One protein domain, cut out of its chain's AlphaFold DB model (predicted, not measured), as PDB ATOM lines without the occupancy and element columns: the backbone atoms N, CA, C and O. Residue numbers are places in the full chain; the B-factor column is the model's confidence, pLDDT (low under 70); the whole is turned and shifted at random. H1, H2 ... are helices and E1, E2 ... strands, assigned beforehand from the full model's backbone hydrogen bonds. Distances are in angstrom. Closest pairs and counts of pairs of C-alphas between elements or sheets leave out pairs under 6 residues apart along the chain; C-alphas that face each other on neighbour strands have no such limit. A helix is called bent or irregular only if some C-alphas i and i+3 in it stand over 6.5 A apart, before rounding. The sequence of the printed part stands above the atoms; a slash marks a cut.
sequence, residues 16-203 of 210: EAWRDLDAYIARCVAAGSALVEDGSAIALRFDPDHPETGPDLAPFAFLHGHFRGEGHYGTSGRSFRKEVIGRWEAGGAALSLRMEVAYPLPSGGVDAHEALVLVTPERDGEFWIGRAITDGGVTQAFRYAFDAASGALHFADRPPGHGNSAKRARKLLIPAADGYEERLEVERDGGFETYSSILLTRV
ATOM      1  N   GLU A  16      52.559  -8.448  52.974       53.78
ATOM      2  CA  GLU A  16      51.935  -7.369  52.196       53.78
ATOM      3  C   GLU A  16      51.518  -7.835  50.800       53.78
ATOM      4  O   GLU A  16      50.407  -7.535  50.377       53.78
ATOM      5  N   ALA A  17      52.331  -8.650  50.132       53.12
ATOM      6  CA  ALA A  17      52.032  -9.118  48.784       53.12
ATOM      7  C   ALA A  17      50.817 -10.060  48.711       53.12
ATOM      8  O   ALA A  17      50.087 -10.070  47.723       53.12
ATOM      9  N   TRP A  18      50.521 -10.788  49.789       53.09
ATOM     10  CA  TRP A  18      49.260 -11.527  49.913       53.09
ATOM     11  C   TRP A  18      48.032 -10.612  49.964       53.09
ATOM     12  O   TRP A  18      46.989 -10.960  49.419       53.09
ATOM     13  N   ARG A  19      48.152  -9.416  50.556       59.84
ATOM     14  CA  ARG A  19      47.068  -8.418  50.543       59.84
ATOM     15  C   ARG A  19      46.889  -7.810  49.153       59.84
ATOM     16  O   ARG A  19      45.759  -7.515  48.777       59.84
ATOM     17  N   ASP A  20      47.972  -7.654  48.396       58.19
ATOM     18  CA  ASP A  20      47.916  -7.190  47.005       58.19
ATOM     19  C   ASP A  20      47.272  -8.241  46.089       58.19
ATOM     20  O   ASP A  20      46.476  -7.899  45.213       58.19
ATOM     21  N   LEU A  21      47.528  -9.527  46.349       60.78
ATOM     22  CA  LEU A  21      46.838 -10.634  45.697       60.78
ATOM     23  C   LEU A  21      45.344 -10.652  46.033       60.78
ATOM     24  O   LEU A  21      44.522 -10.734  45.125       60.78
ATOM     25  N   ASP A  22      44.970 -10.506  47.305       63.91
ATOM     26  CA  ASP A  22      43.563 -10.390  47.710       63.91
ATOM     27  C   ASP A  22      42.882  -9.180  47.046       63.91
ATOM     28  O   ASP A  22      41.741  -9.269  46.589       63.91
ATOM     29  N   ALA A  23      43.590  -8.050  46.934       64.31
ATOM     30  CA  ALA A  23      43.101  -6.866  46.234       64.31
ATOM     31  C   ALA A  23      42.934  -7.115  44.727       64.31
ATOM     32  O   ALA A  23      41.943  -6.685  44.135       64.31
ATOM     33  N   TYR A  24      43.859  -7.840  44.098       65.88
ATOM     34  CA  TYR A  24      43.731  -8.275  42.710       65.88
ATOM     35  C   TYR A  24      42.520  -9.197  42.512       65.88
ATOM     36  O   TYR A  24      41.717  -8.970  41.605       65.88
ATOM     37  N   ILE A  25      42.341 -10.188  43.391       66.81
ATOM     38  CA  ILE A  25      41.195 -11.103  43.383       66.81
ATOM     39  C   ILE A  25      39.891 -10.311  43.479       66.81
ATOM     40  O   ILE A  25      38.988 -10.507  42.666       66.81
ATOM     41  N   ALA A  26      39.804  -9.363  44.416       66.38
ATOM     42  CA  ALA A  26      38.631  -8.510  44.576       66.38
ATOM     43  C   ALA A  26      38.310  -7.702  43.304       66.38
ATOM     44  O   ALA A  26      37.140  -7.496  42.982       66.38
ATOM     45  N   ARG A  27      39.330  -7.278  42.549       65.00
ATOM     46  CA  ARG A  27      39.150  -6.566  41.275       65.00
ATOM     47  C   ARG A  27      38.689  -7.476  40.142       65.00
ATOM     48  O   ARG A  27      37.822  -7.055  39.388       65.00
ATOM     49  N   CYS A  28      39.217  -8.697  40.043       62.09
ATOM     50  CA  CYS A  28      38.728  -9.704  39.092       62.09
ATOM     51  C   CYS A  28      37.241  -9.988  39.317       62.09
ATOM     52  O   CYS A  28      36.432  -9.929  38.393       62.09
ATOM     53  N   VAL A  29      36.875 -10.202  40.586       64.62
ATOM     54  CA  VAL A  29      35.489 -10.416  41.013       64.62
ATOM     55  C   VAL A  29      34.603  -9.228  40.635       64.62
ATOM     56  O   VAL A  29      33.544  -9.420  40.048       64.62
ATOM     57  N   ALA A  30      35.043  -7.999  40.923       65.56
ATOM     58  CA  ALA A  30      34.288  -6.794  40.586       65.56
ATOM     59  C   ALA A  30      34.152  -6.561  39.071       65.56
ATOM     60  O   ALA A  30      33.159  -5.982  38.634       65.56
ATOM     61  N   ALA A  31      35.139  -6.986  38.280       63.12
ATOM     62  CA  ALA A  31      35.148  -6.832  36.829       63.12
ATOM     63  C   ALA A  31      34.363  -7.927  36.090       63.12
ATOM     64  O   ALA A  31      34.073  -7.747  34.911       63.12
ATOM     65  N   GLY A  32      34.037  -9.049  36.744       59.44
ATOM     66  CA  GLY A  32      33.476 -10.213  36.051       59.44
ATOM     67  C   GLY A  32      34.441 -10.765  34.997       59.44
ATOM     68  O   GLY A  32      34.038 -11.117  33.894       59.44
ATOM     69  N   SER A  33      35.737 -10.763  35.307       58.16
ATOM     70  CA  SER A  33      36.772 -11.349  34.460       58.16
ATOM     71  C   SER A  33      37.903 -11.863  35.339       58.16
ATOM     72  O   SER A  33      38.345 -11.178  36.264       58.16
ATOM     73  N   ALA A  34      38.390 -13.068  35.041       57.81
ATOM     74  CA  ALA A  34      39.587 -13.617  35.674       57.81
ATOM     75  C   ALA A  34      40.884 -12.964  35.144       57.81
ATOM     76  O   ALA A  34      41.962 -13.212  35.685       57.81
ATOM     77  N   LEU A  35      40.778 -12.123  34.109       59.06
ATOM     78  CA  LEU A  35      41.861 -11.426  33.426       59.06
ATOM     79  C   LEU A  35      41.576  -9.921  33.431       59.06
ATOM     80  O   LEU A  35      41.121  -9.340  32.449       59.06
ATOM     81  N   VAL A  36      41.828  -9.248  34.554       51.75
ATOM     82  CA  VAL A  36      41.748  -7.778  34.558       51.75
ATOM     83  C   VAL A  36      42.755  -7.224  33.552       51.75
ATOM     84  O   VAL A  36      43.910  -7.653  33.561       51.75
ATOM     85  N   GLU A  37      42.334  -6.251  32.737       46.62
ATOM     86  CA  GLU A  37      43.184  -5.587  31.750       46.62
ATOM     87  C   GLU A  37      44.557  -5.227  32.336       46.62
ATOM     88  O   GLU A  37      44.704  -4.380  33.216       46.62
ATOM     89  N   ASP A  38      45.584  -5.869  31.813       41.69
ATOM     90  CA  ASP A  38      46.904  -5.357  31.500       41.69
ATOM     91  C   ASP A  38      47.330  -3.989  32.094       41.69
ATOM     92  O   ASP A  38      48.265  -3.933  32.895       41.69
ATOM     93  N   GLY A  39      46.692  -2.868  31.733       42.88
ATOM     94  CA  GLY A  39      47.055  -1.531  32.248       42.88
ATOM     95  C   GLY A  39      46.688  -1.305  33.719       42.88
ATOM     96  O   GLY A  39      47.419  -0.661  34.471       42.88
ATOM     97  N   SER A  40      45.585  -1.903  34.149       42.56
ATOM     98  CA  SER A  40      45.108  -1.913  35.527       42.56
ATOM     99  C   SER A  40      45.963  -2.800  36.436       42.56
ATOM    100  O   SER A  40      46.019  -2.569  37.646       42.56
ATOM    101  N   ALA A  41      46.613  -3.808  35.858       40.81
ATOM    102  CA  ALA A  41      47.322  -4.848  36.582       40.81
ATOM    103  C   ALA A  41      48.858  -4.650  36.587       40.81
ATOM    104  O   ALA A  41      49.512  -5.006  37.560       40.81
ATOM    105  N   ILE A  42      49.429  -3.922  35.611       39.22
ATOM    106  CA  ILE A  42      50.825  -3.423  35.650       39.22
ATOM    107  C   ILE A  42      51.124  -2.611  36.920       39.22
ATOM    108  O   ILE A  42      52.213  -2.722  37.486       39.22
ATOM    109  N   ALA A  43      50.162  -1.813  37.396       38.88
ATOM    110  CA  ALA A  43      50.310  -1.041  38.632       38.88
ATOM    111  C   ALA A  43      50.470  -1.927  39.884       38.88
ATOM    112  O   ALA A  43      50.967  -1.450  40.902       38.88
ATOM    113  N   LEU A  44      50.075  -3.204  39.806       46.09
ATOM    114  CA  LEU A  44      50.095  -4.153  40.920       46.09
ATOM    115  C   LEU A  44      51.426  -4.897  41.081       46.09
ATOM    116  O   LEU A  44      51.544  -5.670  42.018       46.09
ATOM    117  N   ARG A  45      52.430  -4.619  40.231       48.03
ATOM    118  CA  ARG A  45      53.764  -5.256  40.223       48.03
ATOM    119  C   ARG A  45      53.687  -6.771  40.031       48.03
ATOM    120  O   ARG A  45      53.233  -7.546  40.854       48.03
ATOM    121  N   PHE A  46      54.163  -7.196  38.884       49.38
ATOM    122  CA  PHE A  46      53.936  -8.500  38.296       49.38
ATOM    123  C   PHE A  46      55.296  -9.244  38.230       49.38
ATOM    124  O   PHE A  46      56.255  -8.658  37.739       49.38
ATOM    125  N   ASP A  47      55.417 -10.476  38.757       46.97
ATOM    126  CA  ASP A  47      56.685 -11.224  38.879       46.97
ATOM    127  C   ASP A  47      57.023 -11.791  37.523       46.97
ATOM    128  O   ASP A  47      56.152 -12.446  36.952       46.97
ATOM    129  N   PRO A  48      58.241 -11.620  36.997       52.84
ATOM    130  CA  PRO A  48      58.666 -12.438  35.869       52.84
ATOM    131  C   PRO A  48      58.451 -13.927  36.173       52.84
ATOM    132  O   PRO A  48      58.557 -14.339  37.326       52.84
ATOM    133  N   ASP A  49      58.161 -14.725  35.142       64.50
ATOM    134  CA  ASP A  49      58.148 -16.182  35.303       64.50
ATOM    135  C   ASP A  49      59.510 -16.625  35.837       64.50
ATOM    136  O   ASP A  49      60.559 -16.255  35.294       64.50
ATOM    137  N   HIS A  50      59.486 -17.384  36.926       63.53
ATOM    138  CA  HIS A  50      60.695 -17.915  37.531       63.53
ATOM    139  C   HIS A  50      60.952 -19.302  36.954       63.53
ATOM    140  O   HIS A  50      60.054 -20.132  36.957       63.53
ATOM    141  N   PRO A  51      62.163 -19.612  36.471       67.69
ATOM    142  CA  PRO A  51      62.441 -20.936  35.918       67.69
ATOM    143  C   PRO A  51      62.430 -22.042  36.988       67.69
ATOM    144  O   PRO A  51      62.418 -23.225  36.655       67.69
ATOM    145  N   GLU A  52      62.450 -21.667  38.268       76.38
ATOM    146  CA  GLU A  52      62.634 -22.571  39.395       76.38
ATOM    147  C   GLU A  52      61.405 -22.585  40.312       76.38
ATOM    148  O   GLU A  52      60.865 -21.547  40.696       76.38
ATOM    149  N   THR A  53      60.994 -23.794  40.695       82.44
ATOM    150  CA  THR A  53      59.999 -24.026  41.747       82.44
ATOM    151  C   THR A  53      60.650 -23.981  43.122       82.44
ATOM    152  O   THR A  53      61.749 -24.503  43.315       82.44
ATOM    153  N   GLY A  54      59.927 -23.472  44.120       76.44
ATOM    154  CA  GLY A  54      60.263 -23.712  45.520       76.44
ATOM    155  C   GLY A  54      60.095 -25.198  45.889       76.44
ATOM    156  O   GLY A  54      59.295 -25.901  45.258       76.44
ATOM    157  N   PRO A  55      60.809 -25.697  46.919       77.81
ATOM    158  CA  PRO A  55      60.779 -27.111  47.305       77.81
ATOM    159  C   PRO A  55      59.382 -27.582  47.728       77.81
ATOM    160  O   PRO A  55      59.002 -28.715  47.436       77.81
ATOM    161  N   ASP A  56      58.590 -26.701  48.345       84.06
ATOM    162  CA  ASP A  56      57.236 -27.020  48.808       84.06
ATOM    163  C   ASP A  56      56.253 -27.263  47.655       84.06
ATOM    164  O   ASP A  56      55.269 -27.980  47.825       84.06
ATOM    165  N   LEU A  57      56.520 -26.707  46.467       88.44
ATOM    166  CA  LEU A  57      55.650 -26.833  45.296       88.44
ATOM    167  C   LEU A  57      56.202 -27.757  44.207       88.44
ATOM    168  O   LEU A  57      55.559 -27.924  43.170       88.44
ATOM    169  N   ALA A  58      57.324 -28.439  44.459       88.56
ATOM    170  CA  ALA A  58      57.910 -29.395  43.521       88.56
ATOM    171  C   ALA A  58      56.911 -30.433  42.952       88.56
ATOM    172  O   ALA A  58      56.977 -30.705  41.750       88.56
ATOM    173  N   PRO A  59      55.934 -30.970  43.721       89.44
ATOM    174  CA  PRO A  59      54.930 -31.892  43.177       89.44
ATOM    175  C   PRO A  59      54.044 -31.303  42.065       89.44
ATOM    176  O   PRO A  59      53.445 -32.052  41.298       89.44
ATOM    177  N   PHE A  60      53.952 -29.975  41.953       92.06
ATOM    178  CA  PHE A  60      53.134 -29.275  40.956       92.06
ATOM    179  C   PHE A  60      53.902 -28.917  39.684       92.06
ATOM    180  O   PHE A  60      53.327 -28.315  38.782       92.06
ATOM    181  N   ALA A  61      55.177 -29.297  39.571       92.06
ATOM    182  CA  ALA A  61      56.019 -28.860  38.460       92.06
ATOM    183  C   ALA A  61      55.520 -29.283  37.074       92.06
ATOM    184  O   ALA A  61      55.769 -28.591  36.091       92.06
ATOM    185  N   PHE A  62      54.742 -30.362  36.989       93.88
ATOM    186  CA  PHE A  62      54.125 -30.792  35.734       93.88
ATOM    187  C   PHE A  62      53.071 -29.805  35.192       93.88
ATOM    188  O   PHE A  62      52.734 -29.866  34.012       93.88
ATOM    189  N   LEU A  63      52.567 -28.895  36.032       94.81
ATOM    190  CA  LEU A  63      51.616 -27.851  35.656       94.81
ATOM    191  C   LEU A  63      52.301 -26.564  35.166       94.81
ATOM    192  O   LEU A  63      51.602 -25.653  34.735       94.81
ATOM    193  N   HIS A  64      53.635 -26.465  35.222       92.38
ATOM    194  CA  HIS A  64      54.379 -25.312  34.703       92.38
ATOM    195  C   HIS A  64      54.592 -25.423  33.188       92.38
ATOM    196  O   HIS A  64      55.100 -26.432  32.677       92.38
ATOM    197  N   GLY A  65      54.198 -24.376  32.461       88.88
ATOM    198  CA  GLY A  65      54.276 -24.301  31.005       88.88
ATOM    199  C   GLY A  65      52.987 -23.849  30.329       88.88
ATOM    200  O   GLY A  65      51.991 -23.526  30.968       88.88
ATOM    201  N   HIS A  66      53.014 -23.849  29.000       89.81
ATOM    202  CA  HIS A  66      51.858 -23.576  28.155       89.81
ATOM    203  C   HIS A  66      51.309 -24.885  27.595       89.81
ATOM    204  O   HIS A  66      52.055 -25.655  26.995       89.81
ATOM    205  N   PHE A  67      50.017 -25.137  27.785       94.12
ATOM    206  CA  PHE A  67      49.346 -26.361  27.376       94.12
ATOM    207  C   PHE A  67      48.057 -26.075  26.613       94.12
ATOM    208  O   PHE A  67      47.312 -25.154  26.950       94.12
ATOM    209  N   ARG A  68      47.759 -26.915  25.620       94.75
ATOM    210  CA  ARG A  68      46.501 -26.900  24.864       94.75
ATOM    211  C   ARG A  68      45.993 -28.321  24.632       94.75
ATOM    212  O   ARG A  68      46.771 -29.274  24.585       94.75
ATOM    213  N   GLY A  69      44.680 -28.466  24.491       95.00
ATOM    214  CA  GLY A  69      44.057 -29.754  24.202       95.00
ATOM    215  C   GLY A  69      42.598 -29.632  23.776       95.00
ATOM    216  O   GLY A  69      41.945 -28.609  23.999       95.00
ATOM    217  N   GLU A  70      42.085 -30.712  23.188       95.38
ATOM    218  CA  GLU A  70      40.663 -30.898  22.904       95.38
ATOM    219  C   GLU A  70      40.137 -32.072  23.739       95.38
ATOM    220  O   GLU A  70      40.636 -33.196  23.661       95.38
ATOM    221  N   GLY A  71      39.168 -31.778  24.599       93.38
ATOM    222  CA  GLY A  71      38.527 -32.725  25.498       93.38
ATOM    223  C   GLY A  71      37.150 -33.134  25.010       93.38
ATOM    224  O   GLY A  71      36.555 -32.471  24.164       93.38
ATOM    225  N   HIS A  72      36.629 -34.218  25.579       91.31
ATOM    226  CA  HIS A  72      35.326 -34.767  25.209       91.31
ATOM    227  C   HIS A  72      34.507 -35.140  26.443       91.31
ATOM    228  O   HIS A  72      35.051 -35.592  27.454       91.31
ATOM    229  N   TYR A  73      33.186 -34.986  26.341       86.50
ATOM    230  CA  TYR A  73      32.232 -35.533  27.304       86.50
ATOM    231  C   TYR A  73      31.805 -36.939  26.876       86.50
ATOM    232  O   TYR A  73      31.280 -37.124  25.776       86.50
ATOM    233  N   GLY A  74      31.995 -37.925  27.755       76.19
ATOM    234  CA  GLY A  74      31.850 -39.347  27.430       76.19
ATOM    235  C   GLY A  74      30.462 -39.746  26.918       76.19
ATOM    236  O   GLY A  74      30.357 -40.585  26.032       76.19
ATOM    237  N   THR A  75      29.393 -39.125  27.421       70.38
ATOM    238  CA  THR A  75      28.011 -39.519  27.084       70.38
ATOM    239  C   THR A  75      27.391 -38.746  25.922       70.38
ATOM    240  O   THR A  75      26.441 -39.234  25.315       70.38
ATOM    241  N   SER A  76      27.890 -37.549  25.602       70.50
ATOM    242  CA  SER A  76      27.319 -36.694  24.549       70.50
ATOM    243  C   SER A  76      28.195 -36.587  23.306       70.50
ATOM    244  O   SER A  76      27.722 -36.104  22.280       70.50
ATOM    245  N   GLY A  77      29.473 -36.975  23.392       73.12
ATOM    246  CA  GLY A  77      30.452 -36.773  22.324       73.12
ATOM    247  C   GLY A  77      30.774 -35.300  22.048       73.12
ATOM    248  O   GLY A  77      31.529 -35.007  21.126       73.12
ATOM    249  N   ARG A  78      30.223 -34.358  22.831       85.38
ATOM    250  CA  ARG A  78      30.518 -32.929  22.693       85.38
ATOM    251  C   ARG A  78      31.987 -32.696  23.034       85.38
ATOM    252  O   ARG A  78      32.436 -33.124  24.099       85.38
ATOM    253  N   SER A  79      32.699 -31.996  22.154       92.00
ATOM    254  CA  SER A  79      34.068 -31.568  22.414       92.00
ATOM    255  C   SER A  79      34.125 -30.174  23.035       92.00
ATOM    256  O   SER A  79      33.176 -29.385  22.971       92.00
ATOM    257  N   PHE A  80      35.246 -29.889  23.679       93.62
ATOM    258  CA  PHE A  80      35.608 -28.578  24.196       93.62
ATOM    259  C   PHE A  80      37.109 -28.392  24.039       93.62
ATOM    260  O   PHE A  80      37.872 -29.354  24.081       93.62
ATOM    261  N   ARG A  81      37.548 -27.151  23.869       94.00
ATOM    262  CA  ARG A  81      38.972 -26.819  23.804       94.00
ATOM    263  C   ARG A  81      39.387 -26.156  25.091       94.00
ATOM    264  O   ARG A  81      38.597 -25.435  25.692       94.00
ATOM    265  N   LYS A  82      40.614 -26.414  25.515       94.00
ATOM    266  CA  LYS A  82      41.158 -25.807  26.719       94.00
ATOM    267  C   LYS A  82      42.596 -25.390  26.494       94.00
ATOM    268  O   LYS A  82      43.374 -26.120  25.879       94.00
ATOM    269  N   GLU A  83      42.929 -24.238  27.042       89.88
ATOM    270  CA  GLU A  83      44.270 -23.686  27.083       89.88
ATOM    271  C   GLU A  83      44.625 -23.371  28.530       89.88
ATOM    272  O   GLU A  83      43.788 -22.879  29.289       89.88
ATOM    273  N   VAL A  84      45.848 -23.712  28.928       90.12
ATOM    274  CA  VAL A  84      46.353 -23.482  30.279       90.12
ATOM    275  C   VAL A  84      47.769 -22.936  30.207       90.12
ATOM    276  O   VAL A  84      48.622 -23.511  29.539       90.12
ATOM    277  N   ILE A  85      48.035 -21.849  30.921       84.94
ATOM    278  CA  ILE A  85      49.378 -21.296  31.102       84.94
ATOM    279  C   ILE A  85      49.683 -21.320  32.595       84.94
ATOM    280  O   ILE A  85      49.084 -20.565  33.361       84.94
ATOM    281  N   GLY A  86      50.592 -22.204  32.993       87.56
ATOM    282  CA  GLY A  86      51.103 -22.303  34.349       87.56
ATOM    283  C   GLY A  86      52.444 -21.598  34.507       87.56
ATOM    284  O   GLY A  86      53.348 -21.836  33.705       87.56
ATOM    285  N   ARG A  87      52.578 -20.750  35.529       83.69
ATOM    286  CA  ARG A  87      53.794 -19.967  35.803       83.69
ATOM    287  C   ARG A  87      54.182 -19.984  37.265       83.69
ATOM    288  O   ARG A  87      53.318 -19.926  38.141       83.69
ATOM    289  N   TRP A  88      55.485 -20.026  37.511       80.00
ATOM    290  CA  TRP A  88      56.005 -19.831  38.852       80.00
ATOM    291  C   TRP A  88      56.006 -18.347  39.170       80.00
ATOM    292  O   TRP A  88      56.573 -17.535  38.443       80.00
ATOM    293  N   GLU A  89      55.384 -18.012  40.286       73.38
ATOM    294  CA  GLU A  89      55.264 -16.651  40.786       73.38
ATOM    295  C   GLU A  89      56.030 -16.547  42.110       73.38
ATOM    296  O   GLU A  89      56.289 -17.556  42.779       73.38
ATOM    297  N   ALA A  90      56.376 -15.329  42.526       69.19
ATOM    298  CA  ALA A  90      56.988 -15.076  43.829       69.19
ATOM    299  C   ALA A  90      58.273 -15.870  44.089       69.19
ATOM    300  O   ALA A  90      58.459 -16.415  45.177       69.19
ATOM    301  N   GLY A  91      59.153 -15.958  43.088       67.19
ATOM    302  CA  GLY A  91      60.393 -16.729  43.201       67.19
ATOM    303  C   GLY A  91      60.157 -18.230  43.390       67.19
ATOM    304  O   GLY A  91      60.909 -18.875  44.115       67.19
ATOM    305  N   GLY A  92      59.074 -18.772  42.820       73.12
ATOM    306  CA  GLY A  92      58.714 -20.188  42.933       73.12
ATOM    307  C   GLY A  92      57.905 -20.547  44.182       73.12
ATOM    308  O   GLY A  92      57.624 -21.725  44.407       73.12
ATOM    309  N   ALA A  93      57.513 -19.561  44.997       76.06
ATOM    310  CA  ALA A  93      56.700 -19.775  46.196       76.06
ATOM    311  C   ALA A  93      55.200 -19.954  45.898       76.06
ATOM    312  O   ALA A  93      54.446 -20.366  46.779       76.06
ATOM    313  N   ALA A  94      54.758 -19.651  44.678       79.75
ATOM    314  CA  ALA A  94      53.397 -19.883  44.210       79.75
ATOM    315  C   ALA A  94      53.390 -20.322  42.740       79.75
ATOM    316  O   ALA A  94      54.329 -20.055  41.992       79.75
ATOM    317  N   LEU A  95      52.303 -20.969  42.326       85.06
ATOM    318  CA  LEU A  95      52.021 -21.318  40.937       85.06
ATOM    319  C   LEU A  95      50.683 -20.702  40.531       85.06
ATOM    320  O   LEU A  95      49.656 -20.966  41.162       85.06
ATOM    321  N   SER A  96      50.689 -19.899  39.470       83.81
ATOM    322  CA  SER A  96      49.472 -19.397  38.837       83.81
ATOM    323  C   SER A  96      49.125 -20.274  37.634       83.81
ATOM    324  O   SER A  96      50.015 -20.670  36.890       83.81
ATOM    325  N   LEU A  97      47.845 -20.599  37.439       87.88
ATOM    326  CA  LEU A  97      47.332 -21.243  36.229       87.88
ATOM    327  C   LEU A  97      46.265 -20.346  35.623       87.88
ATOM    328  O   LEU A  97      45.193 -20.169  36.202       87.88
ATOM    329  N   ARG A  98      46.531 -19.809  34.440       84.44
ATOM    330  CA  ARG A  98      45.520 -19.118  33.640       84.44
ATOM    331  C   ARG A  98      44.900 -20.100  32.687       84.44
ATOM    332  O   ARG A  98      45.623 -20.826  32.013       84.44
ATOM    333  N   MET A  99      43.581 -20.140  32.665       86.00
ATOM    334  CA  MET A  99      42.823 -21.127  31.925       86.00
ATOM    335  C   MET A  99      41.765 -20.441  31.079       86.00
ATOM    336  O   MET A  99      41.031 -19.601  31.590       86.00
ATOM    337  N   GLU A 100      41.637 -20.878  29.834       85.62
ATOM    338  CA  GLU A 100      40.446 -20.668  29.011       85.62
ATOM    339  C   GLU A 100      39.872 -22.039  28.666       85.62
ATOM    340  O   GLU A 100      40.609 -22.967  28.320       85.62
ATOM    341  N   VAL A 101      38.553 -22.177  28.749       89.50
ATOM    342  CA  VAL A 101      37.820 -23.293  28.161       89.50
ATOM    343  C   VAL A 101      36.792 -22.757  27.175       89.50
ATOM    344  O   VAL A 101      36.000 -21.884  27.505       89.50
ATOM    345  N   ALA A 102      36.795 -23.296  25.962       88.75
ATOM    346  CA  ALA A 102      35.930 -22.878  24.873       88.75
ATOM    347  C   ALA A 102      35.036 -24.037  24.418       88.75
ATOM    348  O   ALA A 102      35.510 -25.121  24.061       88.75
ATOM    349  N   TYR A 103      33.731 -23.785  24.384       89.88
ATOM    350  CA  TYR A 103      32.705 -24.729  23.976       89.88
ATOM    351  C   TYR A 103      32.085 -24.296  22.645       89.88
ATOM    352  O   TYR A 103      31.424 -23.255  22.580       89.88
ATOM    353  N   PRO A 104      32.204 -25.107  21.583       88.69
ATOM    354  CA  PRO A 104      31.414 -24.902  20.378       88.69
ATOM    355  C   PRO A 104      29.915 -24.964  20.703       88.69
ATOM    356  O   PRO A 104      29.457 -25.832  21.466       88.69
ATOM    357  N   LEU A 105      29.147 -24.037  20.133       87.00
ATOM    358  CA  LEU A 105      27.691 -23.990  20.247       87.00
ATOM    359  C   LEU A 105      27.030 -24.510  18.962       87.00
ATOM    360  O   LEU A 105      27.538 -24.252  17.869       87.00
ATOM    361  N   PRO A 106      25.849 -25.157  19.048       84.81
ATOM    362  CA  PRO A 106      25.092 -25.578  17.862       84.81
ATOM    363  C   PRO A 106      24.742 -24.432  16.902       84.81
ATOM    364  O   PRO A 106      24.522 -24.663  15.720       84.81
ATOM    365  N   SER A 107      24.700 -23.194  17.404       88.75
ATOM    366  CA  SER A 107      24.470 -21.977  16.620       88.75
ATOM    367  C   SER A 107      25.668 -21.539  15.765       88.75
ATOM    368  O   SER A 107      25.552 -20.560  15.036       88.75
ATOM    369  N   GLY A 108      26.818 -22.217  15.866       86.50
ATOM    370  CA  GLY A 108      28.072 -21.830  15.208       86.50
ATOM    371  C   GLY A 108      28.915 -20.821  15.997       86.50
ATOM    372  O   GLY A 108      30.011 -20.479  15.561       86.50
ATOM    373  N   GLY A 109      28.431 -20.357  17.154       89.62
ATOM    374  CA  GLY A 109      29.198 -19.526  18.085       89.62
ATOM    375  C   GLY A 109      30.123 -20.333  19.003       89.62
ATOM    376  O   GLY A 109      30.137 -21.566  18.983       89.62
ATOM    377  N   VAL A 110      30.861 -19.616  19.850       88.56
ATOM    378  CA  VAL A 110      31.708 -20.184  20.905       88.56
ATOM    379  C   VAL A 110      31.308 -19.559  22.233       88.56
ATOM    380  O   VAL A 110      31.204 -18.341  22.334       88.56
ATOM    381  N   ASP A 111      31.075 -20.407  23.227       88.88
ATOM    382  CA  ASP A 111      30.934 -20.016  24.626       88.88
ATOM    383  C   ASP A 111      32.280 -20.260  25.314       88.88
ATOM    384  O   ASP A 111      32.732 -21.404  25.371       88.88
ATOM    385  N   ALA A 112      32.958 -19.200  25.744       86.06
ATOM    386  CA  ALA A 112      34.292 -19.269  26.336       86.06
ATOM    387  C   ALA A 112      34.237 -18.809  27.789       86.06
ATOM    388  O   ALA A 112      33.563 -17.827  28.091       86.06
ATOM    389  N   HIS A 113      34.943 -19.535  28.654       84.25
ATOM    390  CA  HIS A 113      35.035 -19.240  30.078       84.25
ATOM    391  C   HIS A 113      36.486 -19.200  30.530       84.25
ATOM    392  O   HIS A 113      37.284 -20.068  30.165       84.25
ATOM    393  N   GLU A 114      36.804 -18.238  31.380       80.50
ATOM    394  CA  GLU A 114      38.148 -18.012  31.896       80.50
ATOM    395  C   GLU A 114      38.234 -18.287  33.395       80.50
ATOM    396  O   GLU A 114      37.313 -18.022  34.176       80.50
ATOM    397  N   ALA A 115      39.388 -18.796  33.821       83.62
ATOM    398  CA  ALA A 115      39.705 -18.932  35.228       83.62
ATOM    399  C   ALA A 115      41.181 -18.660  35.518       83.62
ATOM    400  O   ALA A 115      42.072 -19.039  34.757       83.62
ATOM    401  N   LEU A 116      41.436 -18.074  36.684       82.06
ATOM    402  CA  LEU A 116      42.753 -18.017  37.300       82.06
ATOM    403  C   LEU A 116      42.763 -18.936  38.515       82.06
ATOM    404  O   LEU A 116      41.960 -18.765  39.429       82.06
ATOM    405  N   VAL A 117      43.696 -19.879  38.552       86.81
ATOM    406  CA  VAL A 117      43.948 -20.733  39.713       86.81
ATOM    407  C   VAL A 117      45.267 -20.338  40.352       86.81
ATOM    408  O   VAL A 117      46.258 -20.128  39.664       86.81
ATOM    409  N   LEU A 118      45.283 -20.270  41.675       83.62
ATOM    410  CA  LEU A 118      46.467 -20.011  42.478       83.62
ATOM    411  C   LEU A 118      46.724 -21.217  43.374       83.62
ATOM    412  O   LEU A 118      45.855 -21.630  44.151       83.62
ATOM    413  N   VAL A 119      47.921 -21.775  43.244       87.19
ATOM    414  CA  VAL A 119      48.439 -22.891  44.032       87.19
ATOM    415  C   VAL A 119      49.561 -22.362  44.906       87.19
ATOM    416  O   VAL A 119      50.488 -21.708  44.433       87.19
ATOM    417  N   THR A 120      49.451 -22.615  46.203       83.69
ATOM    418  CA  THR A 120      50.346 -22.052  47.216       83.69
ATOM    419  C   THR A 120      50.635 -23.116  48.271       83.69
ATOM    420  O   THR A 120      49.919 -24.122  48.307       83.69
ATOM    421  N   PRO A 121      51.635 -22.929  49.151       83.38
ATOM    422  CA  PRO A 121      51.972 -23.933  50.151       83.38
ATOM    423  C   PRO A 121      50.926 -24.127  51.262       83.38
ATOM    424  O   PRO A 121      51.178 -24.844  52.227       83.38
ATOM    425  N   GLU A 122      49.766 -23.473  51.167       85.81
ATOM    426  CA  GLU A 122      48.677 -23.581  52.132       85.81
ATOM    427  C   GLU A 122      48.111 -25.006  52.194       85.81
ATOM    428  O   GLU A 122      47.833 -25.645  51.170       85.81
ATOM    429  N   ARG A 123      47.911 -25.500  53.422       84.69
ATOM    430  CA  ARG A 123      47.410 -26.850  53.689       84.69
ATOM    431  C   ARG A 123      46.320 -26.858  54.752       84.69
ATOM    432  O   ARG A 123      46.321 -26.042  55.669       84.69
ATOM    433  N   ASP A 124      45.446 -27.849  54.647       84.94
ATOM    434  CA  ASP A 124      44.446 -28.230  55.642       84.94
ATOM    435  C   ASP A 124      44.565 -29.739  55.897       84.94
ATOM    436  O   ASP A 124      44.052 -30.572  55.140       84.94
ATOM    437  N   GLY A 125      45.324 -30.089  56.937       86.75
ATOM    438  CA  GLY A 125      45.727 -31.466  57.204       86.75
ATOM    439  C   GLY A 125      46.588 -32.024  56.069       86.75
ATOM    440  O   GLY A 125      47.657 -31.499  55.764       86.75
ATOM    441  N   GLU A 126      46.118 -33.104  55.449       86.50
ATOM    442  CA  GLU A 126      46.786 -33.764  54.318       86.50
ATOM    443  C   GLU A 126      46.522 -33.091  52.959       86.50
ATOM    444  O   GLU A 126      47.201 -33.392  51.975       86.50
ATOM    445  N   PHE A 127      45.562 -32.163  52.898       89.94
ATOM    446  CA  PHE A 127      45.156 -31.508  51.660       89.94
ATOM    447  C   PHE A 127      45.913 -30.207  51.435       89.94
ATOM    448  O   PHE A 127      46.086 -29.402  52.346       89.94
ATOM    449  N   TRP A 128      46.281 -29.962  50.185       90.56
ATOM    450  CA  TRP A 128      46.651 -28.641  49.698       90.56
ATOM    451  C   TRP A 128      45.403 -27.816  49.409       90.56
ATOM    452  O   TRP A 128      44.369 -28.366  49.006       90.56
ATOM    453  N   ILE A 129      45.521 -26.500  49.572       88.25
ATOM    454  CA  ILE A 129      44.462 -25.545  49.259       88.25
ATOM    455  C   ILE A 129      44.868 -24.707  48.047       88.25
ATOM    456  O   ILE A 129      45.828 -23.941  48.093       88.25
ATOM    457  N   GLY A 130      44.093 -24.820  46.971       86.94
ATOM    458  CA  GLY A 130      44.162 -23.910  45.828       86.94
ATOM    459  C   GLY A 130      42.927 -23.024  45.761       86.94
ATOM    460  O   GLY A 130      41.862 -23.378  46.271       86.94
ATOM    461  N   ARG A 131      43.046 -21.870  45.113       86.19
ATOM    462  CA  ARG A 131      41.933 -20.931  44.911       86.19
ATOM    463  C   ARG A 131      41.741 -20.707  43.422       86.19
ATOM    464  O   ARG A 131      42.704 -20.362  42.752       86.19
ATOM    465  N   ALA A 132      40.530 -20.900  42.913       85.44
ATOM    466  CA  ALA A 132      40.168 -20.487  41.563       85.44
ATOM    467  C   ALA A 132      39.287 -19.244  41.605       85.44
ATOM    468  O   ALA A 132      38.450 -19.103  42.498       85.44
ATOM    469  N   ILE A 133      39.461 -18.388  40.613       81.88
ATOM    470  CA  ILE A 133      38.645 -17.214  40.336       81.88
ATOM    471  C   ILE A 133      38.128 -17.398  38.922       81.88
ATOM    472  O   ILE A 133      38.932 -17.599  38.013       81.88
ATOM    473  N   THR A 134      36.816 -17.372  38.741       82.75
ATOM    474  CA  THR A 134      36.200 -17.479  37.415       82.75
ATOM    475  C   THR A 134      35.835 -16.099  36.886       82.75
ATOM    476  O   THR A 134      35.610 -15.165  37.658       82.75
ATOM    477  N   ASP A 135      35.702 -15.981  35.576       73.00
ATOM    478  CA  ASP A 135      35.078 -14.837  34.904       73.00
ATOM    479  C   ASP A 135      33.661 -14.505  35.404       73.00
ATOM    480  O   ASP A 135      33.285 -13.346  35.472       73.00
ATOM    481  N   GLY A 136      32.903 -15.477  35.911       73.06
ATOM    482  CA  GLY A 136      31.653 -15.210  36.634       73.06
ATOM    483  C   GLY A 136      31.815 -14.414  37.945       73.06
ATOM    484  O   GLY A 136      30.829 -14.203  38.649       73.06
ATOM    485  N   GLY A 137      33.039 -14.023  38.318       68.19
ATOM    486  CA  GLY A 137      33.356 -13.306  39.551       68.19
ATOM    487  C   GLY A 137      33.263 -14.176  40.806       68.19
ATOM    488  O   GLY A 137      33.116 -13.666  41.915       68.19
ATOM    489  N   VAL A 138      33.318 -15.501  40.654       72.06
ATOM    490  CA  VAL A 138      33.217 -16.445  41.770       72.06
ATOM    491  C   VAL A 138      34.608 -16.894  42.188       72.06
ATOM    492  O   VAL A 138      35.382 -17.399  41.377       72.06
ATOM    493  N   THR A 139      34.895 -16.776  43.484       78.31
ATOM    494  CA  THR A 139      36.076 -17.388  44.097       78.31
ATOM    495  C   THR A 139      35.702 -18.730  44.710       78.31
ATOM    496  O   THR A 139      34.791 -18.821  45.536       78.31
ATOM    497  N   GLN A 140      36.433 -19.780  44.350       82.75
ATOM    498  CA  GLN A 140      36.232 -21.126  44.867       82.75
ATOM    499  C   GLN A 140      37.548 -21.710  45.382       82.75
ATOM    500  O   GLN A 140      38.514 -21.861  44.639       82.75
ATOM    501  N   ALA A 141      37.580 -22.094  46.659       85.69
ATOM    502  CA  ALA A 141      38.681 -22.882  47.201       85.69
ATOM    503  C   ALA A 141      38.531 -24.356  46.797       85.69
ATOM    504  O   ALA A 141      37.419 -24.899  46.790       85.69
ATOM    505  N   PHE A 142      39.640 -25.025  46.501       86.88
ATOM    506  CA  PHE A 142      39.725 -26.451  46.200       86.88
ATOM    507  C   PHE A 142      40.715 -27.126  47.135       86.88
ATOM    508  O   PHE A 142      41.808 -26.622  47.360       86.88
ATOM    509  N   ARG A 143      40.309 -28.289  47.647       91.31
ATOM    510  CA  ARG A 143      41.163 -29.189  48.418       91.31
ATOM    511  C   ARG A 143      41.633 -30.288  47.481       91.31
ATOM    512  O   ARG A 143      40.788 -30.890  46.814       91.31
ATOM    513  N   TYR A 144      42.930 -30.548  47.428       91.25
ATOM    514  CA  TYR A 144      43.479 -31.654  46.646       91.25
ATOM    515  C   TYR A 144      44.644 -32.330  47.364       91.25
ATOM    516  O   TYR A 144      45.386 -31.704  48.118       91.25
ATOM    517  N   ALA A 145      44.779 -33.630  47.136       91.88
ATOM    518  CA  ALA A 145      45.843 -34.466  47.668       91.88
ATOM    519  C   ALA A 145      46.705 -35.001  46.522       91.88
ATOM    520  O   ALA A 145      46.228 -35.174  45.401       91.88
ATOM    521  N   PHE A 146      47.978 -35.253  46.815       90.12
ATOM    522  CA  PHE A 146      48.905 -35.864  45.872       90.12
ATOM    523  C   PHE A 146      48.915 -37.376  46.096       90.12
ATOM    524  O   PHE A 146      49.167 -37.826  47.214       90.12
ATOM    525  N   ASP A 147      48.654 -38.151  45.050       90.06
ATOM    526  CA  ASP A 147      48.896 -39.588  45.073       90.06
ATOM    527  C   ASP A 147      50.373 -39.845  44.768       90.06
ATOM    528  O   ASP A 147      50.837 -39.677  43.642       90.06
ATOM    529  N   ALA A 148      51.120 -40.270  45.787       84.56
ATOM    530  CA  ALA A 148      52.548 -40.535  45.667       84.56
ATOM    531  C   ALA A 148      52.884 -41.671  44.683       84.56
ATOM    532  O   ALA A 148      54.002 -41.702  44.174       84.56
ATOM    533  N   ALA A 149      51.955 -42.597  44.415       86.88
ATOM    534  CA  ALA A 149      52.200 -43.723  43.518       86.88
ATOM    535  C   ALA A 149      52.070 -43.331  42.040       86.88
ATOM    536  O   ALA A 149      52.880 -43.753  41.217       86.88
ATOM    537  N   SER A 150      51.053 -42.534  41.700       87.50
ATOM    538  CA  SER A 150      50.770 -42.122  40.317       87.50
ATOM    539  C   SER A 150      51.303 -40.734  39.960       87.50
ATOM    540  O   SER A 150      51.395 -40.392  38.783       87.50
ATOM    541  N   GLY A 151      51.634 -39.916  40.959       90.00
ATOM    542  CA  GLY A 151      51.935 -38.500  40.782       90.00
ATOM    543  C   GLY A 151      50.700 -37.632  40.509       90.00
ATOM    544  O   GLY A 151      50.842 -36.453  40.191       90.00
ATOM    545  N   ALA A 152      49.492 -38.199  40.590       94.31
ATOM    546  CA  ALA A 152      48.264 -37.491  40.265       94.31
ATOM    547  C   ALA A 152      47.797 -36.568  41.398       94.31
ATOM    548  O   ALA A 152      47.922 -36.871  42.588       94.31
ATOM    549  N   LEU A 153      47.169 -35.456  41.020       94.56
ATOM    550  CA  LEU A 153      46.423 -34.594  41.932       94.56
ATOM    551  C   LEU A 153      44.968 -35.036  41.987       94.56
ATOM    552  O   LEU A 153      44.250 -34.946  40.992       94.56
ATOM    553  N   HIS A 154      44.523 -35.448  43.168       94.44
ATOM    554  CA  HIS A 154      43.150 -35.838  43.447       94.44
ATOM    555  C   HIS A 154      42.423 -34.712  44.163       94.44
ATOM    556  O   HIS A 154      42.730 -34.387  45.310       94.44
ATOM    557  N   PHE A 155      41.428 -34.133  43.504       92.19
ATOM    558  CA  PHE A 155      40.558 -33.144  44.124       92.19
ATOM    559  C   PHE A 155      39.563 -33.846  45.042       92.19
ATOM    560  O   PHE A 155      39.045 -34.910  44.704       92.19
ATOM    561  N   ALA A 156      39.279 -33.233  46.190       87.56
ATOM    562  CA  ALA A 156      38.241 -33.713  47.087       87.56
ATOM    563  C   ALA A 156      36.904 -33.788  46.343       87.56
ATOM    564  O   ALA A 156      36.509 -32.839  45.658       87.56
ATOM    565  N   ASP A 157      36.219 -34.916  46.501       87.12
ATOM    566  CA  ASP A 157      34.972 -35.184  45.805       87.12
ATOM    567  C   ASP A 157      33.902 -34.132  46.120       87.12
ATOM    568  O   ASP A 157      33.740 -33.684  47.260       87.12
ATOM    569  N   ARG A 158      33.137 -33.754  45.097       81.81
ATOM    570  CA  ARG A 158      32.028 -32.797  45.203       81.81
ATOM    571  C   ARG A 158      30.801 -33.338  44.487       81.81
ATOM    572  O   ARG A 158      30.959 -34.126  43.561       81.81
ATOM    573  N   PRO A 159      29.581 -32.918  44.852       73.31
ATOM    574  CA  PRO A 159      28.426 -33.159  44.000       73.31
ATOM    575  C   PRO A 159      28.698 -32.592  42.596       73.31
ATOM    576  O   PRO A 159      29.277 -31.504  42.490       73.31
ATOM    577  N   PRO A 160      28.332 -33.300  41.517       67.19
ATOM    578  CA  PRO A 160      28.426 -32.735  40.181       67.19
ATOM    579  C   PRO A 160      27.533 -31.487  40.073       67.19
ATOM    580  O   PRO A 160      26.489 -31.395  40.721       67.19
ATOM    581  N   GLY A 161      27.959 -30.519  39.259       61.47
ATOM    582  CA  GLY A 161      27.182 -29.311  38.965       61.47
ATOM    583  C   GLY A 161      25.867 -29.599  38.223       61.47
ATOM    584  O   GLY A 161      25.466 -30.748  38.040       61.47
ATOM    585  N   HIS A 162      25.183 -28.533  37.795       53.34
ATOM    586  CA  HIS A 162      23.835 -28.588  37.218       53.34
ATOM    587  C   HIS A 162      23.621 -29.719  36.192       53.34
ATOM    588  O   HIS A 162      24.401 -29.894  35.259       53.34
ATOM    589  N   GLY A 163      22.507 -30.448  36.344       56.53
ATOM    590  CA  GLY A 163      22.003 -31.400  35.347       56.53
ATOM    591  C   GLY A 163      22.495 -32.846  35.472       56.53
ATOM    592  O   GLY A 163      22.117 -33.668  34.641       56.53
ATOM    593  N   ASN A 164      23.291 -33.192  36.489       61.53
ATOM    594  CA  ASN A 164      23.747 -34.567  36.708       61.53
ATOM    595  C   ASN A 164      23.102 -35.193  37.957       61.53
ATOM    596  O   ASN A 164      23.094 -34.599  39.029       61.53
ATOM    597  N   SER A 165      22.579 -36.413  37.814       66.25
ATOM    598  CA  SER A 165      22.001 -37.218  38.900       66.25
ATOM    599  C   SER A 165      23.038 -37.939  39.771       66.25
ATOM    600  O   SER A 165      22.666 -38.578  40.757       66.25
ATOM    601  N   ALA A 166      24.323 -37.882  39.410       71.88
ATOM    602  CA  ALA A 166      25.390 -38.511  40.180       71.88
ATOM    603  C   ALA A 166      25.566 -37.840  41.554       71.88
ATOM    604  O   ALA A 166      25.369 -36.638  41.718       71.88
ATOM    605  N   LYS A 167      25.937 -38.635  42.563       75.31
ATOM    606  CA  LYS A 167      26.068 -38.167  43.956       75.31
ATOM    607  C   LYS A 167      27.410 -37.498  44.227       75.31
ATOM    608  O   LYS A 167      27.496 -36.587  45.049       75.31
ATOM    609  N   ARG A 168      28.450 -37.960  43.536       86.62
ATOM    610  CA  ARG A 168      29.830 -37.497  43.662       86.62
ATOM    611  C   ARG A 168      30.457 -37.360  42.290       86.62
ATOM    612  O   ARG A 168      30.139 -38.096  41.359       86.62
ATOM    613  N   ALA A 169      31.375 -36.422  42.202       89.06
ATOM    614  CA  ALA A 169      32.274 -36.213  41.099       89.06
ATOM    615  C   ALA A 169      33.674 -36.015  41.667       89.06
ATOM    616  O   ALA A 169      33.845 -35.380  42.713       89.06
ATOM    617  N   ARG A 170      34.668 -36.546  40.966       91.19
ATOM    618  CA  ARG A 170      36.074 -36.376  41.310       91.19
ATOM    619  C   ARG A 170      36.843 -35.871  40.114       91.19
ATOM    620  O   ARG A 170      36.641 -36.331  38.992       91.19
ATOM    621  N   LYS A 171      37.723 -34.916  40.372       93.50
ATOM    622  CA  LYS A 171      38.632 -34.377  39.373       93.50
ATOM    623  C   LYS A 171      40.037 -34.880  39.663       93.50
ATOM    624  O   LYS A 171      40.461 -34.885  40.819       93.50
ATOM    625  N   LEU A 172      40.733 -35.281  38.610       95.19
ATOM    626  CA  LEU A 172      42.123 -35.704  38.643       95.19
ATOM    627  C   LEU A 172      42.938 -34.864  37.664       95.19
ATOM    628  O   LEU A 172      42.458 -34.574  36.567       95.19
ATOM    629  N   LEU A 173      44.162 -34.510  38.052       97.00
ATOM    630  CA  LEU A 173      45.200 -34.051  37.126       97.00
ATOM    631  C   LEU A 173      46.340 -35.062  37.162       97.00
ATOM    632  O   LEU A 173      46.936 -35.266  38.218       97.00
ATOM    633  N   ILE A 174      46.608 -35.712  36.038       96.38
ATOM    634  CA  ILE A 174      47.524 -36.850  35.948       96.38
ATOM    635  C   ILE A 174      48.701 -36.440  35.061       96.38
ATOM    636  O   ILE A 174      48.476 -36.148  33.883       96.38
ATOM    637  N   PRO A 175      49.941 -36.401  35.578       96.00
ATOM    638  CA  PRO A 175      51.114 -36.105  34.763       96.00
ATOM    639  C   PRO A 175      51.232 -37.049  33.560       96.00
ATOM    640  O   PRO A 175      51.009 -38.255  33.671       96.00
ATOM    641  N   ALA A 176      51.619 -36.503  32.411       94.75
ATOM    642  CA  ALA A 176      51.890 -37.241  31.186       94.75
ATOM    643  C   ALA A 176      53.249 -36.823  30.600       94.75
ATOM    644  O   ALA A 176      53.835 -35.820  31.004       94.75
ATOM    645  N   ALA A 177      53.758 -37.589  29.630       91.75
ATOM    646  CA  ALA A 177      55.099 -37.374  29.075       91.75
ATOM    647  C   ALA A 177      55.313 -35.966  28.479       91.75
ATOM    648  O   ALA A 177      56.417 -35.437  28.573       91.75
ATOM    649  N   ASP A 178      54.274 -35.364  27.891       92.56
ATOM    650  CA  ASP A 178      54.337 -34.038  27.259       92.56
ATOM    651  C   ASP A 178      53.188 -33.128  27.723       92.56
ATOM    652  O   ASP A 178      52.570 -32.419  26.934       92.56
ATOM    653  N   GLY A 179      52.844 -33.196  29.013       95.56
ATOM    654  CA  GLY A 179      51.771 -32.401  29.606       95.56
ATOM    655  C   GLY A 179      51.040 -33.145  30.711       95.56
ATOM    656  O   GLY A 179      51.676 -33.763  31.563       95.56
ATOM    657  N   TYR A 180      49.711 -33.084  30.722       97.50
ATOM    658  CA  TYR A 180      48.907 -33.789  31.717       97.50
ATOM    659  C   TYR A 180      47.491 -34.075  31.227       97.50
ATOM    660  O   TYR A 180      46.936 -33.367  30.390       97.50
ATOM    661  N   GLU A 181      46.890 -35.124  31.772       97.19
ATOM    662  CA  GLU A 181      45.472 -35.401  31.599       97.19
ATOM    663  C   GLU A 181      44.674 -34.700  32.700       97.19
ATOM    664  O   GLU A 181      44.986 -34.823  33.884       97.19
ATOM    665  N   GLU A 182      43.612 -33.995  32.324       96.75
ATOM    666  CA  GLU A 182      42.549 -33.612  33.246       96.75
ATOM    667  C   GLU A 182      41.357 -34.545  33.041       96.75
ATOM    668  O   GLU A 182      40.783 -34.609  31.953       96.75
ATOM    669  N   ARG A 183      40.967 -35.245  34.109       95.00
ATOM    670  CA  ARG A 183      39.847 -36.187  34.097       95.00
ATOM    671  C   ARG A 183      38.805 -35.791  35.127       95.00
ATOM    672  O   ARG A 183      39.133 -35.518  36.280       95.00
ATOM    673  N   LEU A 184      37.544 -35.788  34.714       93.00
ATOM    674  CA  LEU A 184      36.392 -35.681  35.596       93.00
ATOM    675  C   LEU A 184      35.647 -37.008  35.559       93.00
ATOM    676  O   LEU A 184      35.183 -37.443  34.506       93.00
ATOM    677  N   GLU A 185      35.512 -37.636  36.716       92.38
ATOM    678  CA  GLU A 185      34.750 -38.867  36.888       92.38
ATOM    679  C   GLU A 185      33.519 -38.584  37.743       92.38
ATOM    680  O   GLU A 185      33.545 -37.717  38.620       92.38
ATOM    681  N   VAL A 186      32.434 -39.310  37.496       90.81
ATOM    682  CA  VAL A 186      31.188 -39.195  38.257       90.81
ATOM    683  C   VAL A 186      30.770 -40.558  38.776       90.81
ATOM    684  O   VAL A 186      30.988 -41.577  38.127       90.81
ATOM    685  N   GLU A 187      30.191 -40.578  39.970       89.56
ATOM    686  CA  GLU A 187      29.731 -41.808  40.600       89.56
ATOM    687  C   GLU A 187      28.377 -42.233  40.015       89.56
ATOM    688  O   GLU A 187      27.369 -41.534  40.188       89.56
ATOM    689  N   ARG A 188      28.349 -43.395  39.356       84.25
ATOM    690  CA  ARG A 188      27.141 -44.074  38.867       84.25
ATOM    691  C   ARG A 188      27.186 -45.551  39.229       84.25
ATOM    692  O   ARG A 188      28.245 -46.164  39.214       84.25
ATOM    693  N   ASP A 189      26.032 -46.106  39.590       81.69
ATOM    694  CA  ASP A 189      25.840 -47.546  39.821       81.69
ATOM    695  C   ASP A 189      26.893 -48.215  40.732       81.69
ATOM    696  O   ASP A 189      27.232 -49.384  40.575       81.69
ATOM    697  N   GLY A 190      27.396 -47.473  41.728       80.94
ATOM    698  CA  GLY A 190      28.368 -47.966  42.710       80.94
ATOM    699  C   GLY A 190      29.838 -47.873  42.287       80.94
ATOM    700  O   GLY A 190      30.694 -48.378  43.013       80.94
ATOM    701  N   GLY A 191      30.148 -47.224  41.159       86.56
ATOM    702  CA  GLY A 191      31.512 -46.987  40.683       86.56
ATOM    703  C   GLY A 191      31.721 -45.582  40.116       86.56
ATOM    704  O   GLY A 191      30.771 -44.844  39.864       86.56
ATOM    705  N   PHE A 192      32.985 -45.202  39.922       89.75
ATOM    706  CA  PHE A 192      33.342 -43.988  39.189       89.75
ATOM    707  C   PHE A 192      33.526 -44.309  37.709       89.75
ATOM    708  O   PHE A 192      34.281 -45.213  37.354       89.75
ATOM    709  N   GLU A 193      32.859 -43.542  36.856       89.75
ATOM    710  CA  GLU A 193      33.027 -43.587  35.405       89.75
ATOM    711  C   GLU A 193      33.544 -42.244  34.884       89.75
ATOM    712  O   GLU A 193      33.251 -41.186  35.448       89.75
ATOM    713  N   THR A 194      34.312 -42.267  33.793       90.62
ATOM    714  CA  THR A 194      34.807 -41.038  33.161       90.62
ATOM    715  C   THR A 194      33.650 -40.261  32.542       90.62
ATOM    716  O   THR A 194      32.990 -40.728  31.618       90.62
ATOM    717  N   TYR A 195      33.436 -39.043  33.032       90.19
ATOM    718  CA  TYR A 195      32.458 -38.106  32.493       90.19
ATOM    719  C   TYR A 195      33.072 -37.197  31.431       90.19
ATOM    720  O   TYR A 195      32.469 -36.976  30.381       90.19
ATOM    721  N   SER A 196      34.280 -36.695  31.681       92.06
ATOM    722  CA  SER A 196      35.080 -36.011  30.672       92.06
ATOM    723  C   SER A 196      36.566 -36.260  30.879       92.06
ATOM    724  O   SER A 196      37.030 -36.507  31.993       92.06
ATOM    725  N   SER A 197      37.311 -36.198  29.782       94.00
ATOM    726  CA  SER A 197      38.770 -36.242  29.794       94.00
ATOM    727  C   SER A 197      39.318 -35.316  28.717       94.00
ATOM    728  O   SER A 197      38.695 -35.111  27.668       94.00
ATOM    729  N   ILE A 198      40.473 -34.730  29.007       96.31
ATOM    730  CA  ILE A 198      41.269 -33.937  28.084       96.31
ATOM    731  C   ILE A 198      42.745 -34.214  28.343       96.31
ATOM    732  O   ILE A 198      43.215 -34.106  29.476       96.31
ATOM    733  N   LEU A 199      43.483 -34.521  27.279       97.06
ATOM    734  CA  LEU A 199      44.938 -34.499  27.307       97.06
ATOM    735  C   LEU A 199      45.402 -33.092  26.928       97.06
ATOM    736  O   LEU A 199      45.217 -32.651  25.794       97.06
ATOM    737  N   LEU A 200      45.985 -32.387  27.890       97.44
ATOM    738  CA  LEU A 200      46.620 -31.093  27.686       97.44
ATOM    739  C   LEU A 200      48.084 -31.345  27.338       97.44
ATOM    740  O   LEU A 200      48.846 -31.844  28.163       97.44
ATOM    741  N   THR A 201      48.456 -31.019  26.105       97.25
ATOM    742  CA  THR A 201      49.819 -31.182  25.586       97.25
ATOM    743  C   THR A 201      50.558 -29.860  25.605       97.25
ATOM    744  O   THR A 201      49.963 -28.805  25.374       97.25
ATOM    745  N   ARG A 202      51.853 -29.913  25.909       94.56
ATOM    746  CA  ARG A 202      52.711 -28.737  25.959       94.56
ATOM    747  C   ARG A 202      52.813 -28.119  24.568       94.56
ATOM    748  O   ARG A 202      53.110 -28.794  23.584       94.56
ATOM    749  N   VAL A 203      52.596 -26.814  24.492       87.75
ATOM    750  CA  VAL A 203      52.840 -26.043  23.277       87.75
ATOM    751  C   VAL A 203      54.349 -25.881  23.138       87.75
ATOM    752  O   VAL A 203      55.018 -25.358  24.030       87.75
TER     753      VAL A 203
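What this domain is: This is residues 16 to 203 of the 210 residues of an uncharacterized protein of Myxococcales bacterium (UniProt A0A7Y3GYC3). Ten strands, E1 to E10, ring an axis as a closed barrel; the short helix H3 caps one end, and the unnamed loop of residues 156 to 168 lies at the other. H1 runs outside the barrel along E5, with the little H2 beyond it, off the barrel. The printed part has 188 residues, with three named helices followed by ten named strands; round the ring run E1 to E10 in chain order and back to E1, each pair antiparallel. The class is mixed, helices and strands; the whole is compact, with a radius of gyration of the C-alphas of 16.9 A and spans of 49 by 44 by 30 A.

Where its parts are: The barrel begins with E1, residues 65 to 73, C-alpha 65 at (54.276, -24.301, 31.005). E2 is residues 79 to 89, 31.8 A long, and E3 is 94 to 104, 32.8 A. E4, residues 110 to 124, is the longest strand at 37.9 A and bends by 88 degrees at residue 121. E5 is 127 to 134, E6 139 to 146, E7 153 to 155, E8 169 to 176 and E9 179 to 188. E10, residues 191 to 202, bends by 55 degrees at residue 195 and ends with C-alpha 202 at (52.711, -28.737, 25.959). H1 is residues 16 to 31, 22.8 A, with C-alpha 16 at (51.935, -7.369, 52.196); H2 is 38 to 42 and H3 55 to 63.

How they stand to each other: E1 to E10 form a meander, each strand the antiparallel neighbour of the one before. E3 and E4, a hairpin, stand at 156 degrees, with N 97 and O 117 2.8 A apart, within hydrogen-bond range. E10 and E1 close the ring at 143 degrees, with N 68 and O 201 at 2.9 A. E6 is staggered: it pairs with E5 over residues 139 to 144 and with E7 over 144 to 146, where N 145 and O 154 are 2.8 A apart. The sheet curls round H3, whose height over it is 6.1 A; the closest C-alphas of H3 and E2 are those of Leu 63 and Gly 86, 5.7 A. H1 is on the barrel, outside it, at a height over the sheet of 11.0 A, and runs along E5 at 18 degrees on the local plane; their closest C-alphas are those of Ile 25 and Ile 133, 7.3 A. H2 is not on the barrel; H1 and H2 are close but not clearly touching, with C-alphas of Tyr 24 and Ala 41 closest at 7.9 A. In H1 and H2 every O i to N i+4 pair is within hydrogen-bond range; H3 has 0 of 5, but 4 of 6 O i to N i+3 pairs, and is irregular, C-alphas 56 and 59 being 7.8 A apart.

The domain as a whole: The two C-alphas farthest apart are those of Ala 43 and Asp 189, 52.6 A. The printed part has no cut. The links H2 to H3 and E7 to E8 are long. The mean pLDDT of the printed part is 80.2; residues 16 to 51, 90 to 91, 137 and 160 to 165 are under 70.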